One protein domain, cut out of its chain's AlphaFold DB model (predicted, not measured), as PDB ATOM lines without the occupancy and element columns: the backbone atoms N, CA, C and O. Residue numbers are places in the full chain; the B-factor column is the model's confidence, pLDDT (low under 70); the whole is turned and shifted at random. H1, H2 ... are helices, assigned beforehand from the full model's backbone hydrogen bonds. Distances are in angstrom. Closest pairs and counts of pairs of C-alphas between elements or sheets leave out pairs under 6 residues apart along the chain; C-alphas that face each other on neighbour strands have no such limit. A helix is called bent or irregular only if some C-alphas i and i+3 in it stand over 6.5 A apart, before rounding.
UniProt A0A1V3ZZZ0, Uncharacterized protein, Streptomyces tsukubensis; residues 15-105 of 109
ATOM      1  N   PRO A  15     -30.635 -34.884   8.345       89.81
ATOM      2  CA  PRO A  15     -29.958 -34.982   9.640       89.81
ATOM      3  C   PRO A  15     -28.429 -34.972   9.532       89.81
ATOM      4  O   PRO A  15     -27.746 -34.386  10.365       89.81
ATOM      5  N   LEU A  16     -27.875 -35.603   8.487       91.94
ATOM      6  CA  LEU A  16     -26.428 -35.627   8.256       91.94
ATOM      7  C   LEU A  16     -25.891 -34.263   7.820       91.94
ATOM      8  O   LEU A  16     -24.785 -33.893   8.211       91.94
ATOM      9  N   ARG A  17     -26.655 -33.514   7.016       92.38
ATOM     10  CA  ARG A  17     -26.281 -32.147   6.638       92.38
ATOM     11  C   ARG A  17     -26.347 -31.208   7.831       92.38
ATOM     12  O   ARG A  17     -25.419 -30.422   7.989       92.38
ATOM     13  N   GLU A  18     -27.371 -31.313   8.675       92.81
ATOM     14  CA  GLU A  18     -27.438 -30.511   9.901       92.81
ATOM     15  C   GLU A  18     -26.284 -30.842  10.851       92.81
ATOM     16  O   GLU A  18     -25.553 -29.937  11.248       92.81
ATOM     17  N   ALA A  19     -26.011 -32.125  11.103       94.81
ATOM     18  CA  ALA A  19     -24.870 -32.533  11.924       94.81
ATOM     19  C   ALA A  19     -23.530 -32.017  11.362       94.81
ATOM     20  O   ALA A  19     -22.650 -31.602  12.112       94.81
ATOM     21  N   ALA A  20     -23.367 -31.992  10.036       95.69
ATOM     22  CA  ALA A  20     -22.176 -31.436   9.400       95.69
ATOM     23  C   ALA A  20     -22.094 -29.900   9.501       95.69
ATOM     24  O   ALA A  20     -20.987 -29.367   9.594       95.69
ATOM     25  N   ARG A  21     -23.225 -29.177   9.514       95.56
ATOM     26  CA  ARG A  21     -23.252 -27.725   9.788       95.56
ATOM     27  C   ARG A  21     -22.884 -27.421  11.233       95.56
ATOM     28  O   ARG A  21     -22.105 -26.497  11.472       95.56
ATOM     29  N   GLU A  22     -23.413 -28.198  12.171       95.38
ATOM     30  CA  GLU A  22     -23.078 -28.093  13.593       95.38
ATOM     31  C   GLU A  22     -21.587 -28.362  13.820       95.38
ATOM     32  O   GLU A  22     -20.894 -27.531  14.407       95.38
ATOM     33  N   GLU A  23     -21.062 -29.460  13.271       97.25
ATOM     34  CA  GLU A  23     -19.630 -29.777  13.316       97.25
ATOM     35  C   GLU A  23     -18.788 -28.652  12.702       97.25
ATOM     36  O   GLU A  23     -17.777 -28.255  13.275       97.25
ATOM     37  N   LEU A  24     -19.202 -28.080  11.565       97.19
ATOM     38  CA  LEU A  24     -18.479 -26.962  10.958       97.19
ATOM     39  C   LEU A  24     -18.424 -25.743  11.894       97.19
ATOM     40  O   LEU A  24     -17.365 -25.130  12.028       97.19
ATOM     41  N   ALA A  25     -19.522 -25.418  12.584       95.88
ATOM     42  CA  ALA A  25     -19.549 -24.342  13.575       95.88
ATOM     43  C   ALA A  25     -18.650 -24.638  14.792       95.88
ATOM     44  O   ALA A  25     -17.981 -23.733  15.297       95.88
ATOM     45  N   HIS A  26     -18.593 -25.896  15.238       97.50
ATOM     46  CA  HIS A  26     -17.677 -26.327  16.296       97.50
ATOM     47  C   HIS A  26     -16.211 -26.216  15.875       97.50
ATOM     48  O   HIS A  26     -15.403 -25.694  16.636       97.50
ATOM     49  N   LEU A  27     -15.874 -26.594  14.643       98.12
ATOM     50  CA  LEU A  27     -14.504 -26.492  14.141       98.12
ATOM     51  C   LEU A  27     -13.999 -25.044  14.074       98.12
ATOM     52  O   LEU A  27     -12.814 -24.805  14.286       98.12
ATOM     53  N   TRP A  28     -14.866 -24.064  13.813       97.69
ATOM     54  CA  TRP A  28     -14.469 -22.653  13.884       97.69
ATOM     55  C   TRP A  28     -14.113 -22.217  15.311       97.69
ATOM     56  O   TRP A  28     -13.106 -21.536  15.494       97.69
ATOM     57  N   ARG A  29     -14.858 -22.687  16.321       96.19
ATOM     58  CA  ARG A  29     -14.509 -22.486  17.741       96.19
ATOM     59  C   ARG A  29     -13.190 -23.169  18.090       96.19
ATOM     60  O   ARG A  29     -12.306 -22.531  18.647       96.19
ATOM     61  N   ASP A  30     -13.016 -24.421  17.667       95.62
ATOM     62  CA  ASP A  30     -11.777 -25.175  17.884       95.62
ATOM     63  C   ASP A  30     -10.558 -24.492  17.249       95.62
ATOM     64  O   ASP A  30      -9.445 -24.606  17.768       95.62
ATOM     65  N   LEU A  31     -10.743 -23.807  16.114       95.75
ATOM     66  CA  LEU A  31      -9.684 -23.034  15.471       95.75
ATOM     67  C   LEU A  31      -9.301 -21.820  16.317       95.75
ATOM     68  O   LEU A  31      -8.110 -21.565  16.493       95.75
ATOM     69  N   ASP A  32     -10.283 -21.086  16.835       93.75
ATOM     70  CA  ASP A  32     -10.032 -19.947  17.718       93.75
ATOM     71  C   ASP A  32      -9.306 -20.393  18.998       93.75
ATOM     72  O   ASP A  32      -8.258 -19.843  19.346       93.75
ATOM     73  N   ASP A  33      -9.764 -21.476  19.626       91.81
ATOM     74  CA  ASP A  33      -9.126 -22.066  20.808       91.81
ATOM     75  C   ASP A  33      -7.692 -22.537  20.508       91.81
ATOM     76  O   ASP A  33      -6.755 -22.283  21.273       91.81
ATOM     77  N   ALA A  34      -7.481 -23.195  19.362       91.38
ATOM     78  CA  ALA A  34      -6.162 -23.669  18.943       91.38
ATOM     79  C   ALA A  34      -5.170 -22.526  18.671       91.38
ATOM     80  O   ALA A  34      -3.959 -22.729  18.823       91.38
ATOM     81  N   ARG A  35      -5.663 -21.346  18.273       90.06
ATOM     82  CA  ARG A  35      -4.848 -20.136  18.103       90.06
ATOM     83  C   ARG A  35      -4.478 -19.522  19.447       90.06
ATOM     84  O   ARG A  35      -3.305 -19.220  19.653       90.06
ATOM     85  N   HIS A  36      -5.435 -19.399  20.366       82.81
ATOM     86  CA  HIS A  36      -5.186 -18.873  21.713       82.81
ATOM     87  C   HIS A  36      -4.240 -19.767  22.530       82.81
ATOM     88  O   HIS A  36      -3.437 -19.264  23.312       82.81
ATOM     89  N   GLY A  37      -4.288 -21.086  22.321       69.44
ATOM     90  CA  GLY A  37      -3.398 -22.045  22.983       69.44
ATOM     91  C   GLY A  37      -1.981 -22.142  22.401       69.44
ATOM     92  O   GLY A  37      -1.151 -22.867  22.953       69.44
ATOM     93  N   ALA A  38      -1.675 -21.465  21.289       73.25
ATOM     94  CA  ALA A  38      -0.340 -21.498  20.697       73.25
ATOM     95  C   ALA A  38       0.630 -20.616  21.503       73.25
ATOM     96  O   ALA A  38       0.361 -19.444  21.746       73.25
ATOM     97  N   THR A  39       1.807 -21.142  21.856       58.81
ATOM     98  CA  THR A  39       2.813 -20.469  22.708       58.81
ATOM     99  C   THR A  39       3.343 -19.146  22.139       58.81
ATOM    100  O   THR A  39       3.951 -18.362  22.861       58.81
ATOM    101  N   ASN A  40       3.131 -18.899  20.844       66.75
ATOM    102  CA  ASN A  40       3.468 -17.659  20.148       66.75
ATOM    103  C   ASN A  40       2.232 -16.855  19.701       66.75
ATOM    104  O   ASN A  40       2.403 -15.792  19.119       66.75
ATOM    105  N   GLY A  41       1.012 -17.346  19.941       62.69
ATOM    106  CA  GLY A  41      -0.243 -16.665  19.611       62.69
ATOM    107  C   GLY A  41      -0.605 -16.586  18.122       62.69
ATOM    108  O   GLY A  41      -1.534 -15.860  17.780       62.69
ATOM    109  N   TYR A  42       0.095 -17.292  17.221       70.19
ATOM    110  CA  TYR A  42      -0.105 -17.096  15.774       70.19
ATOM    111  C   TYR A  42      -0.734 -18.281  15.043       70.19
ATOM    112  O   TYR A  42      -1.729 -18.096  14.335       70.19
ATOM    113  N   TRP A  43      -0.143 -19.474  15.152       86.75
ATOM    114  CA  TRP A  43      -0.585 -20.658  14.410       86.75
ATOM    115  C   TRP A  43       0.129 -21.915  14.912       86.75
ATOM    116  O   TRP A  43       1.332 -21.886  15.172       86.75
ATOM    117  N   SER A  44      -0.591 -23.028  15.019       88.56
ATOM    118  CA  SER A  44      -0.047 -24.321  15.448       88.56
ATOM    119  C   SER A  44      -0.424 -25.431  14.466       88.56
ATOM    120  O   SER A  44      -1.362 -25.281  13.689       88.56
ATOM    121  N   MET A  45       0.238 -26.590  14.553       89.88
ATOM    122  CA  MET A  45      -0.142 -27.779  13.767       89.88
ATOM    123  C   MET A  45      -1.610 -28.189  14.006       89.88
ATOM    124  O   MET A  45      -2.268 -28.731  13.120       89.88
ATOM    125  N   ARG A  46      -2.161 -27.885  15.191       91.94
ATOM    126  CA  ARG A  46      -3.591 -28.064  15.473       91.94
ATOM    127  C   ARG A  46      -4.453 -27.141  14.607       91.94
ATOM    128  O   ARG A  46      -5.470 -27.599  14.099       91.94
ATOM    129  N   CYS A  47      -4.038 -25.893  14.385       93.94
ATOM    130  CA  CYS A  47      -4.736 -24.967  13.485       93.94
ATOM    131  C   CYS A  47      -4.788 -25.522  12.055       93.94
ATOM    132  O   CYS A  47      -5.861 -25.540  11.456       93.94
ATOM    133  N   ASP A  48      -3.669 -26.048  11.539       94.44
ATOM    134  CA  ASP A  48      -3.623 -26.668  10.204       94.44
ATOM    135  C   ASP A  48      -4.615 -27.828  10.078       94.44
ATOM    136  O   ASP A  48      -5.367 -27.924   9.103       94.44
ATOM    137  N   TRP A  49      -4.656 -28.698  11.090       95.75
ATOM    138  CA  TRP A  49      -5.574 -29.832  11.116       95.75
ATOM    139  C   TRP A  49      -7.045 -29.396  11.151       95.75
ATOM    140  O   TRP A  49      -7.866 -29.946  10.411       95.75
ATOM    141  N   VAL A  50      -7.381 -28.388  11.963       97.44
ATOM    142  CA  VAL A  50      -8.749 -27.854  12.047       97.44
ATOM    143  C   VAL A  50      -9.156 -27.192  10.726       97.44
ATOM    144  O   VAL A  50     -10.219 -27.510  10.188       97.44
ATOM    145  N   VAL A  51      -8.295 -26.359  10.129       97.56
ATOM    146  CA  VAL A  51      -8.556 -25.733   8.819       97.56
ATOM    147  C   VAL A  51      -8.771 -26.778   7.729       97.56
ATOM    148  O   VAL A  51      -9.673 -26.629   6.901       97.56
ATOM    149  N   ALA A  52      -7.995 -27.862   7.726       97.81
ATOM    150  CA  ALA A  52      -8.190 -28.946   6.769       97.81
ATOM    151  C   ALA A  52      -9.576 -29.604   6.908       97.81
ATOM    152  O   ALA A  52     -10.192 -29.950   5.899       97.81
ATOM    153  N   ARG A  53     -10.098 -29.755   8.133       98.06
ATOM    154  CA  ARG A  53     -11.457 -30.280   8.368       98.06
ATOM    155  C   ARG A  53     -12.541 -29.297   7.942       98.06
ATOM    156  O   ARG A  53     -13.460 -29.707   7.235       98.06
ATOM    157  N   ILE A  54     -12.391 -28.016   8.282       98.31
ATOM    158  CA  ILE A  54     -13.285 -26.940   7.826       98.31
ATOM    159  C   ILE A  54     -13.407 -26.980   6.299       98.31
ATOM    160  O   ILE A  54     -14.511 -27.050   5.759       98.31
ATOM    161  N   LYS A  55     -12.272 -27.036   5.594       98.00
ATOM    162  CA  LYS A  55     -12.223 -27.095   4.126       98.00
ATOM    163  C   LYS A  55     -12.874 -28.338   3.529       98.00
ATOM    164  O   LYS A  55     -13.389 -28.271   2.421       98.00
ATOM    165  N   ARG A  56     -12.860 -29.468   4.239       97.62
ATOM    166  CA  ARG A  56     -13.525 -30.706   3.798       97.62
ATOM    167  C   ARG A  56     -15.042 -30.644   3.955       97.62
ATOM    168  O   ARG A  56     -15.744 -31.183   3.108       97.62
ATOM    169  N   LEU A  57     -15.540 -30.009   5.017       96.94
ATOM    170  CA  LEU A  57     -16.978 -29.934   5.296       96.94
ATOM    171  C   LEU A  57     -17.669 -28.782   4.564       96.94
ATOM    172  O   LEU A  57     -18.796 -28.950   4.104       96.94
ATOM    173  N   THR A  58     -16.994 -27.644   4.393       97.19
ATOM    174  CA  THR A  58     -17.574 -26.438   3.770       97.19
ATOM    175  C   THR A  58     -18.218 -26.709   2.396       97.19
ATOM    176  O   THR A  58     -19.345 -26.271   2.186       97.19
ATOM    177  N   PRO A  59     -17.616 -27.478   1.462       96.56
ATOM    178  CA  PRO A  59     -18.258 -27.782   0.178       96.56
ATOM    179  C   PRO A  59     -19.535 -28.630   0.284       96.56
ATOM    180  O   PRO A  59     -20.332 -28.647  -0.650       96.56
ATOM    181  N   LEU A  60     -19.732 -29.352   1.393       94.62
ATOM    182  CA  LEU A  60     -20.875 -30.251   1.590       94.62
ATOM    183  C   LEU A  60     -22.107 -29.520   2.132       94.62
ATOM    184  O   LEU A  60     -23.233 -29.914   1.825       94.62
ATOM    185  N   VAL A  61     -21.892 -28.488   2.952       95.19
ATOM    186  CA  VAL A  61     -22.966 -27.797   3.688       95.19
ATOM    187  C   VAL A  61     -23.005 -26.283   3.494       95.19
ATOM    188  O   VAL A  61     -23.939 -25.637   3.970       95.19
ATOM    189  N   GLY A  62     -22.040 -25.732   2.757       95.12
ATOM    190  CA  GLY A  62     -21.841 -24.298   2.580       95.12
ATOM    191  C   GLY A  62     -20.993 -23.665   3.692       95.12
ATOM    192  O   GLY A  62     -20.642 -24.326   4.672       95.12
ATOM    193  N   PRO A  63     -20.638 -22.378   3.536       96.44
ATOM    194  CA  PRO A  63     -19.931 -21.620   4.561       96.44
ATOM    195  C   PRO A  63     -20.803 -21.435   5.809       96.44
ATOM    196  O   PRO A  63     -21.997 -21.148   5.712       96.44
ATOM    197  N   THR A  64     -20.198 -21.530   6.993       96.38
ATOM    198  CA  THR A  64     -20.853 -21.100   8.237       96.38
ATOM    199  C   THR A  64     -21.130 -19.596   8.162       96.38
ATOM    200  O   THR A  64     -20.199 -18.855   7.841       96.38
ATOM    201  N   PRO A  65     -22.349 -19.112   8.467       93.94
ATOM    202  CA  PRO A  65     -22.646 -17.682   8.489       93.94
ATOM    203  C   PRO A  65     -21.676 -16.915   9.393       93.94
ATOM    204  O   PRO A  65     -21.432 -17.331  10.526       93.94
ATOM    205  N   TRP A  66     -21.147 -15.784   8.918       94.44
ATOM    206  CA  TRP A  66     -20.150 -15.007   9.661       94.44
ATOM    207  C   TRP A  66     -20.592 -14.581  11.079       94.44
ATOM    208  O   TRP A  66     -19.724 -14.575  11.949       94.44
ATOM    209  N   PRO A  67     -21.885 -14.320  11.396       93.06
ATOM    210  CA  PRO A  67     -22.289 -13.997  12.770       93.06
ATOM    211  C   PRO A  67     -22.070 -15.144  13.769       93.06
ATOM    212  O   PRO A  67     -22.101 -14.930  14.977       93.06
ATOM    213  N   CYS A  68     -21.862 -16.371  13.283       93.00
ATOM    214  CA  CYS A  68     -21.546 -17.540  14.105       93.00
ATOM    215  C   CYS A  68     -20.032 -17.762  14.280       93.00
ATOM    216  O   CYS A  68     -19.630 -18.712  14.956       93.00
ATOM    217  N   ILE A  69     -19.201 -16.922  13.660       95.69
ATOM    218  CA  ILE A  69     -17.740 -17.001  13.685       95.69
ATOM    219  C   ILE A  69     -17.191 -16.046  14.741       95.69
ATOM    220  O   ILE A  69     -17.706 -14.950  14.949       95.69
ATOM    221  N   GLN A  70     -16.117 -16.461  15.404       93.94
ATOM    222  CA  GLN A  70     -15.443 -15.670  16.426       93.94
ATOM    223  C   GLN A  70     -14.842 -14.408  15.791       93.94
ATOM    224  O   GLN A  70     -14.119 -14.491  14.794       93.94
ATOM    225  N   THR A  71     -15.108 -13.241  16.385       92.94
ATOM    226  CA  THR A  71     -14.649 -11.931  15.889       92.94
ATOM    227  C   THR A  71     -13.155 -11.889  15.535       92.94
ATOM    228  O   THR A  71     -12.846 -11.425  14.435       92.94
ATOM    229  N   PRO A  72     -12.221 -12.430  16.349       91.31
ATOM    230  CA  PRO A  72     -10.797 -12.413  16.007       91.31
ATOM    231  C   PRO A  72     -10.470 -13.111  14.678       91.31
ATOM    232  O   PRO A  72      -9.585 -12.667  13.945       91.31
ATOM    233  N   LEU A  73     -11.196 -14.177  14.324       94.19
ATOM    234  CA  LEU A  73     -10.999 -14.897  13.061       94.19
ATOM    235  C   LEU A  73     -11.473 -14.088  11.847       94.19
ATOM    236  O   LEU A  73     -10.917 -14.241  10.754       94.19
ATOM    237  N   LEU A  74     -12.481 -13.233  12.040       95.31
ATOM    238  CA  LEU A  74     -12.995 -12.316  11.021       95.31
ATOM    239  C   LEU A  74     -12.054 -11.120  10.830       95.31
ATOM    240  O   LEU A  74     -11.687 -10.805   9.700       95.31
ATOM    241  N   GLU A  75     -11.614 -10.496  11.926       92.50
ATOM    242  CA  GLU A  75     -10.713  -9.331  11.911       92.50
ATOM    243  C   GLU A  75      -9.344  -9.652  11.305       92.50
ATOM    244  O   GLU A  75      -8.747  -8.829  10.613       92.50
ATOM    245  N   GLN A  76      -8.850 -10.869  11.524       91.38
ATOM    246  CA  GLN A  76      -7.565 -11.321  10.988       91.38
ATOM    247  C   GLN A  76      -7.675 -11.856   9.551       91.38
ATOM    248  O   GLN A  76      -6.685 -12.329   8.984       91.38
ATOM    249  N   GLY A  77      -8.870 -11.809   8.954       93.69
ATOM    250  CA  GLY A  77      -9.114 -12.256   7.586       93.69
ATOM    251  C   GLY A  77      -9.010 -13.773   7.389       93.69
ATOM    252  O   GLY A  77      -8.867 -14.236   6.254       93.69
ATOM    253  N   ILE A  78      -9.013 -14.563   8.468       95.00
ATOM    254  CA  ILE A  78      -8.787 -16.017   8.417       95.00
ATOM    255  C   ILE A  78      -9.985 -16.706   7.780       95.00
ATOM    256  O   ILE A  78      -9.812 -17.532   6.885       95.00
ATOM    257  N   TYR A  79     -11.193 -16.331   8.202       96.81
ATOM    258  CA  TYR A  79     -12.431 -16.866   7.644       96.81
ATOM    259  C   TYR A  79     -12.496 -16.652   6.124       96.81
ATOM    260  O   TYR A  79     -12.719 -17.599   5.369       96.81
ATOM    261  N   GLN A  80     -12.206 -15.436   5.662       95.94
ATOM    262  CA  GLN A  80     -12.214 -15.070   4.247       95.94
ATOM    263  C   GLN A  80     -11.129 -15.829   3.475       95.94
ATOM    264  O   GLN A  80     -11.406 -16.365   2.404       95.94
ATOM    265  N   ARG A  81      -9.909 -15.932   4.022       95.94
ATOM    266  CA  ARG A  81      -8.799 -16.657   3.382       95.94
ATOM    267  C   ARG A  81      -9.126 -18.135   3.173       95.94
ATOM    268  O   ARG A  81      -8.934 -18.646   2.074       95.94
ATOM    269  N   VAL A  82      -9.662 -18.803   4.196       96.88
ATOM    270  CA  VAL A  82     -10.025 -20.227   4.114       96.88
ATOM    271  C   VAL A  82     -11.059 -20.478   3.015       96.88
ATOM    272  O   VAL A  82     -10.916 -21.444   2.267       96.88
ATOM    273  N   HIS A  83     -12.067 -19.613   2.880       97.38
ATOM    274  CA  HIS A  83     -13.093 -19.746   1.842       97.38
ATOM    275  C   HIS A  83     -12.591 -19.349   0.447       97.38
ATOM    276  O   HIS A  83     -12.935 -20.011  -0.534       97.38
ATOM    277  N   ALA A  84     -11.716 -18.343   0.352       96.44
ATOM    278  CA  ALA A  84     -11.072 -17.955  -0.903       96.44
ATOM    279  C   ALA A  84     -10.254 -19.108  -1.506       96.44
ATOM    280  O   ALA A  84     -10.325 -19.347  -2.709       96.44
ATOM    281  N   GLU A  85      -9.550 -19.882  -0.675       96.88
ATOM    282  CA  GLU A  85      -8.822 -21.081  -1.113       96.88
ATOM    283  C   GLU A  85      -9.734 -22.193  -1.660       96.88
ATOM    284  O   GLU A  85      -9.278 -23.044  -2.420       96.88
ATOM    285  N   LEU A  86     -11.019 -22.188  -1.298       96.00
ATOM    286  CA  LEU A  86     -12.028 -23.109  -1.830       96.00
ATOM    287  C   LEU A  86     -12.748 -22.555  -3.068       96.00
ATOM    288  O   LEU A  86     -13.568 -23.260  -3.654       96.00
ATOM    289  N   GLY A  87     -12.503 -21.296  -3.442       96.19
ATOM    290  CA  GLY A  87     -13.296 -20.597  -4.455       96.19
ATOM    291  C   GLY A  87     -14.748 -20.346  -4.027       96.19
ATOM    292  O   GLY A  87     -15.611 -20.160  -4.883       96.19
ATOM    293  N   ILE A  88     -15.033 -20.360  -2.720       93.12
ATOM    294  CA  ILE A  88     -16.376 -20.145  -2.171       93.12
ATOM    295  C   ILE A  88     -16.471 -18.694  -1.685       93.12
ATOM    296  O   ILE A  88     -15.675 -18.285  -0.839       93.12
ATOM    297  N   PRO A  89     -17.429 -17.891  -2.180       89.88
ATOM    298  CA  PRO A  89     -17.635 -16.548  -1.660       89.88
ATOM    299  C   PRO A  89     -18.189 -16.623  -0.235       89.88
ATOM    300  O   PRO A  89     -19.206 -17.265   0.018       89.88
ATOM    301  N   ALA A  90     -17.526 -15.937   0.691       91.25
ATOM    302  CA  ALA A  90     -17.945 -15.822   2.082       91.25
ATOM    303  C   ALA A  90     -17.891 -14.341   2.497       91.25
ATOM    304  O   ALA A  90     -16.910 -13.903   3.107       91.25
ATOM    305  N   PRO A  91     -18.879 -13.531   2.067       90.44
ATOM    306  CA  PRO A  91     -18.881 -12.102   2.336       90.44
ATOM    307  C   PRO A  91     -19.027 -11.846   3.838       90.44
ATOM    308  O   PRO A  91     -19.854 -12.462   4.512       90.44
ATOM    309  N   VAL A  92     -18.220 -10.917   4.342       92.44
ATOM    310  CA  VAL A  92     -18.258 -10.450   5.728       92.44
ATOM    311  C   VAL A  92     -18.436  -8.942   5.696       92.44
ATOM    312  O   VAL A  92     -17.683  -8.248   5.012       92.44
ATOM    313  N   ASP A  93     -19.431  -8.452   6.426       92.44
ATOM    314  CA  ASP A  93     -19.626  -7.024   6.650       92.44
ATOM    315  C   ASP A  93     -18.739  -6.590   7.823       92.44
ATOM    316  O   ASP A  93     -19.036  -6.871   8.983       92.44
ATOM    317  N   MET A  94     -17.609  -5.948   7.521       92.06
ATOM    318  CA  MET A  94     -16.650  -5.543   8.553       92.06
ATOM    319  C   MET A  94     -17.169  -4.403   9.438       92.06
ATOM    320  O   MET A  94     -16.727  -4.298  10.585       92.06
ATOM    321  N   ASP A  95     -18.122  -3.599   8.958       92.31
ATOM    322  CA  ASP A  95     -18.762  -2.559   9.768       92.31
ATOM    323  C   ASP A  95     -19.700  -3.203  10.802       92.31
ATOM    324  O   ASP A  95     -19.739  -2.793  11.967       92.31
ATOM    325  N   ASP A  96     -20.413  -4.267  10.416       90.00
ATOM    326  CA  ASP A  96     -21.230  -5.053  11.348       90.00
ATOM    327  C   ASP A  96     -20.363  -5.823  12.359       90.00
ATOM    328  O   ASP A  96     -20.659  -5.835  13.555       90.00
ATOM    329  N   VAL A  97     -19.226  -6.383  11.923       89.25
ATOM    330  CA  VAL A  97     -18.246  -7.015  12.828       89.25
ATOM    331  C   VAL A  97     -17.730  -6.023  13.879       89.25
ATOM    332  O   VAL A  97     -17.661  -6.368  15.063       89.25
ATOM    333  N   ALA A  98     -17.414  -4.784  13.483       88.06
ATOM    334  CA  ALA A  98     -16.981  -3.738  14.409       88.06
ATOM    335  C   ALA A  98     -18.072  -3.389  15.437       88.06
ATOM    336  O   ALA A  98     -17.791  -3.321  16.637       88.06
ATOM    337  N   ARG A  99     -19.332  -3.268  14.993       88.25
ATOM    338  CA  ARG A  99     -20.485  -3.039  15.879       88.25
ATOM    339  C   ARG A  99     -20.690  -4.169  16.888       88.25
ATOM    340  O   ARG A  99     -20.965  -3.893  18.056       88.25
ATOM    341  N   VAL A 100     -20.552  -5.431  16.469       85.19
ATOM    342  CA  VAL A 100     -20.675  -6.597  17.365       85.19
ATOM    343  C   VAL A 100     -19.597  -6.573  18.450       85.19
ATOM    344  O   VAL A 100     -19.899  -6.804  19.623       85.19
ATOM    345  N   ARG A 101     -18.352  -6.239  18.090       86.00
ATOM    346  CA  ARG A 101     -17.247  -6.107  19.051       86.00
ATOM    347  C   ARG A 101     -17.514  -5.016  20.090       86.00
ATOM    348  O   ARG A 101     -17.290  -5.233  21.277       86.00
ATOM    349  N   GLU A 102     -17.984  -3.854  19.649       82.94
ATOM    350  CA  GLU A 102     -18.250  -2.699  20.518       82.94
ATOM    351  C   GLU A 102     -19.450  -2.931  21.444       82.94
ATOM    352  O   GLU A 102     -19.406  -2.553  22.613       82.94
ATOM    353  N   GLY A 103     -20.487  -3.624  20.964       72.88
ATOM    354  CA  GLY A 103     -21.651  -4.004  21.768       72.88
ATOM    355  C   GLY A 103     -21.370  -5.065  22.842       72.88
ATOM    356  O   GLY A 103     -22.132  -5.163  23.802       72.88
ATOM    357  N   ALA A 104     -20.283  -5.838  22.720       59.88
ATOM    358  CA  ALA A 104     -19.865  -6.827  23.721       59.88
ATOM    359  C   ALA A 104     -19.141  -6.205  24.934       59.88
ATOM    360  O   ALA A 104     -18.963  -6.871  25.958       59.88
ATOM    361  N   VAL A 105     -18.743  -4.931  24.853       50.75
ATOM    362  CA  VAL A 105     -18.161  -4.183  25.975       50.75
ATOM    363  C   VAL A 105     -19.295  -3.542  26.774       50.75
ATOM    364  O   VAL A 105     -19.594  -2.360  26.629       50.75
TER     365      VAL A 105
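What this domain is: This is residues 15 to 105 of the 109 residues of an uncharacterized protein of Streptomyces tsukubensis (UniProt A0A1V3ZZZ0). A hairpin of two long helices, H1 and H2, has three shorter helices to one side, H3 and H4 near it and H5 farther out beyond H3. The printed part has 91 residues with five named helices, H1 to H5 in order, and no named strand, and is all helix. It is compact, with a radius of gyration of the C-alphas of 13.1 A, spanning 37 by 31 by 24 A.

Where its parts are: Find C-alpha 15 at (-29.958, -34.982, 9.640); from there H1, residues 15 to 36, runs 31.9 A. H2, residues 45 to 61, runs 25.0 A and is only just irregular: C-alphas 56 and 59 are 6.6 A apart. Then come H3, residues 71 to 75, H4, residues 78 to 84, and H5, residues 94 to 103, ending at C-alpha 103 (-21.651, -4.004, 21.768).

How they stand to each other: H1 and H2 touch, a hairpin at a shallow tilt of 25 degrees, opposite ways; their closest C-alphas, Leu 31 and Cys 47, are 5.7 A apart. H4 only just touches H2, with 3 pairs of C-alphas within 8 A, by H2's residues 51 to 55 alone; the closest are Lys 55 and Val 82, 7.2 A. H3 touches H5, closest at C-alphas Thr 71 and Val 97, 6.8 A. Every O i to N i+4 pair is within hydrogen-bond range in H1, H3, H4 and H5, and 11 of 13 in H2.

The domain as a whole: The C-alphas farthest apart, Pro 15 and Asn 40, are 39.1 A apart. The printed part has no cut and no long link. Look for pLDDT under 70 at residues 37, 39 to 41 and 104 to 105.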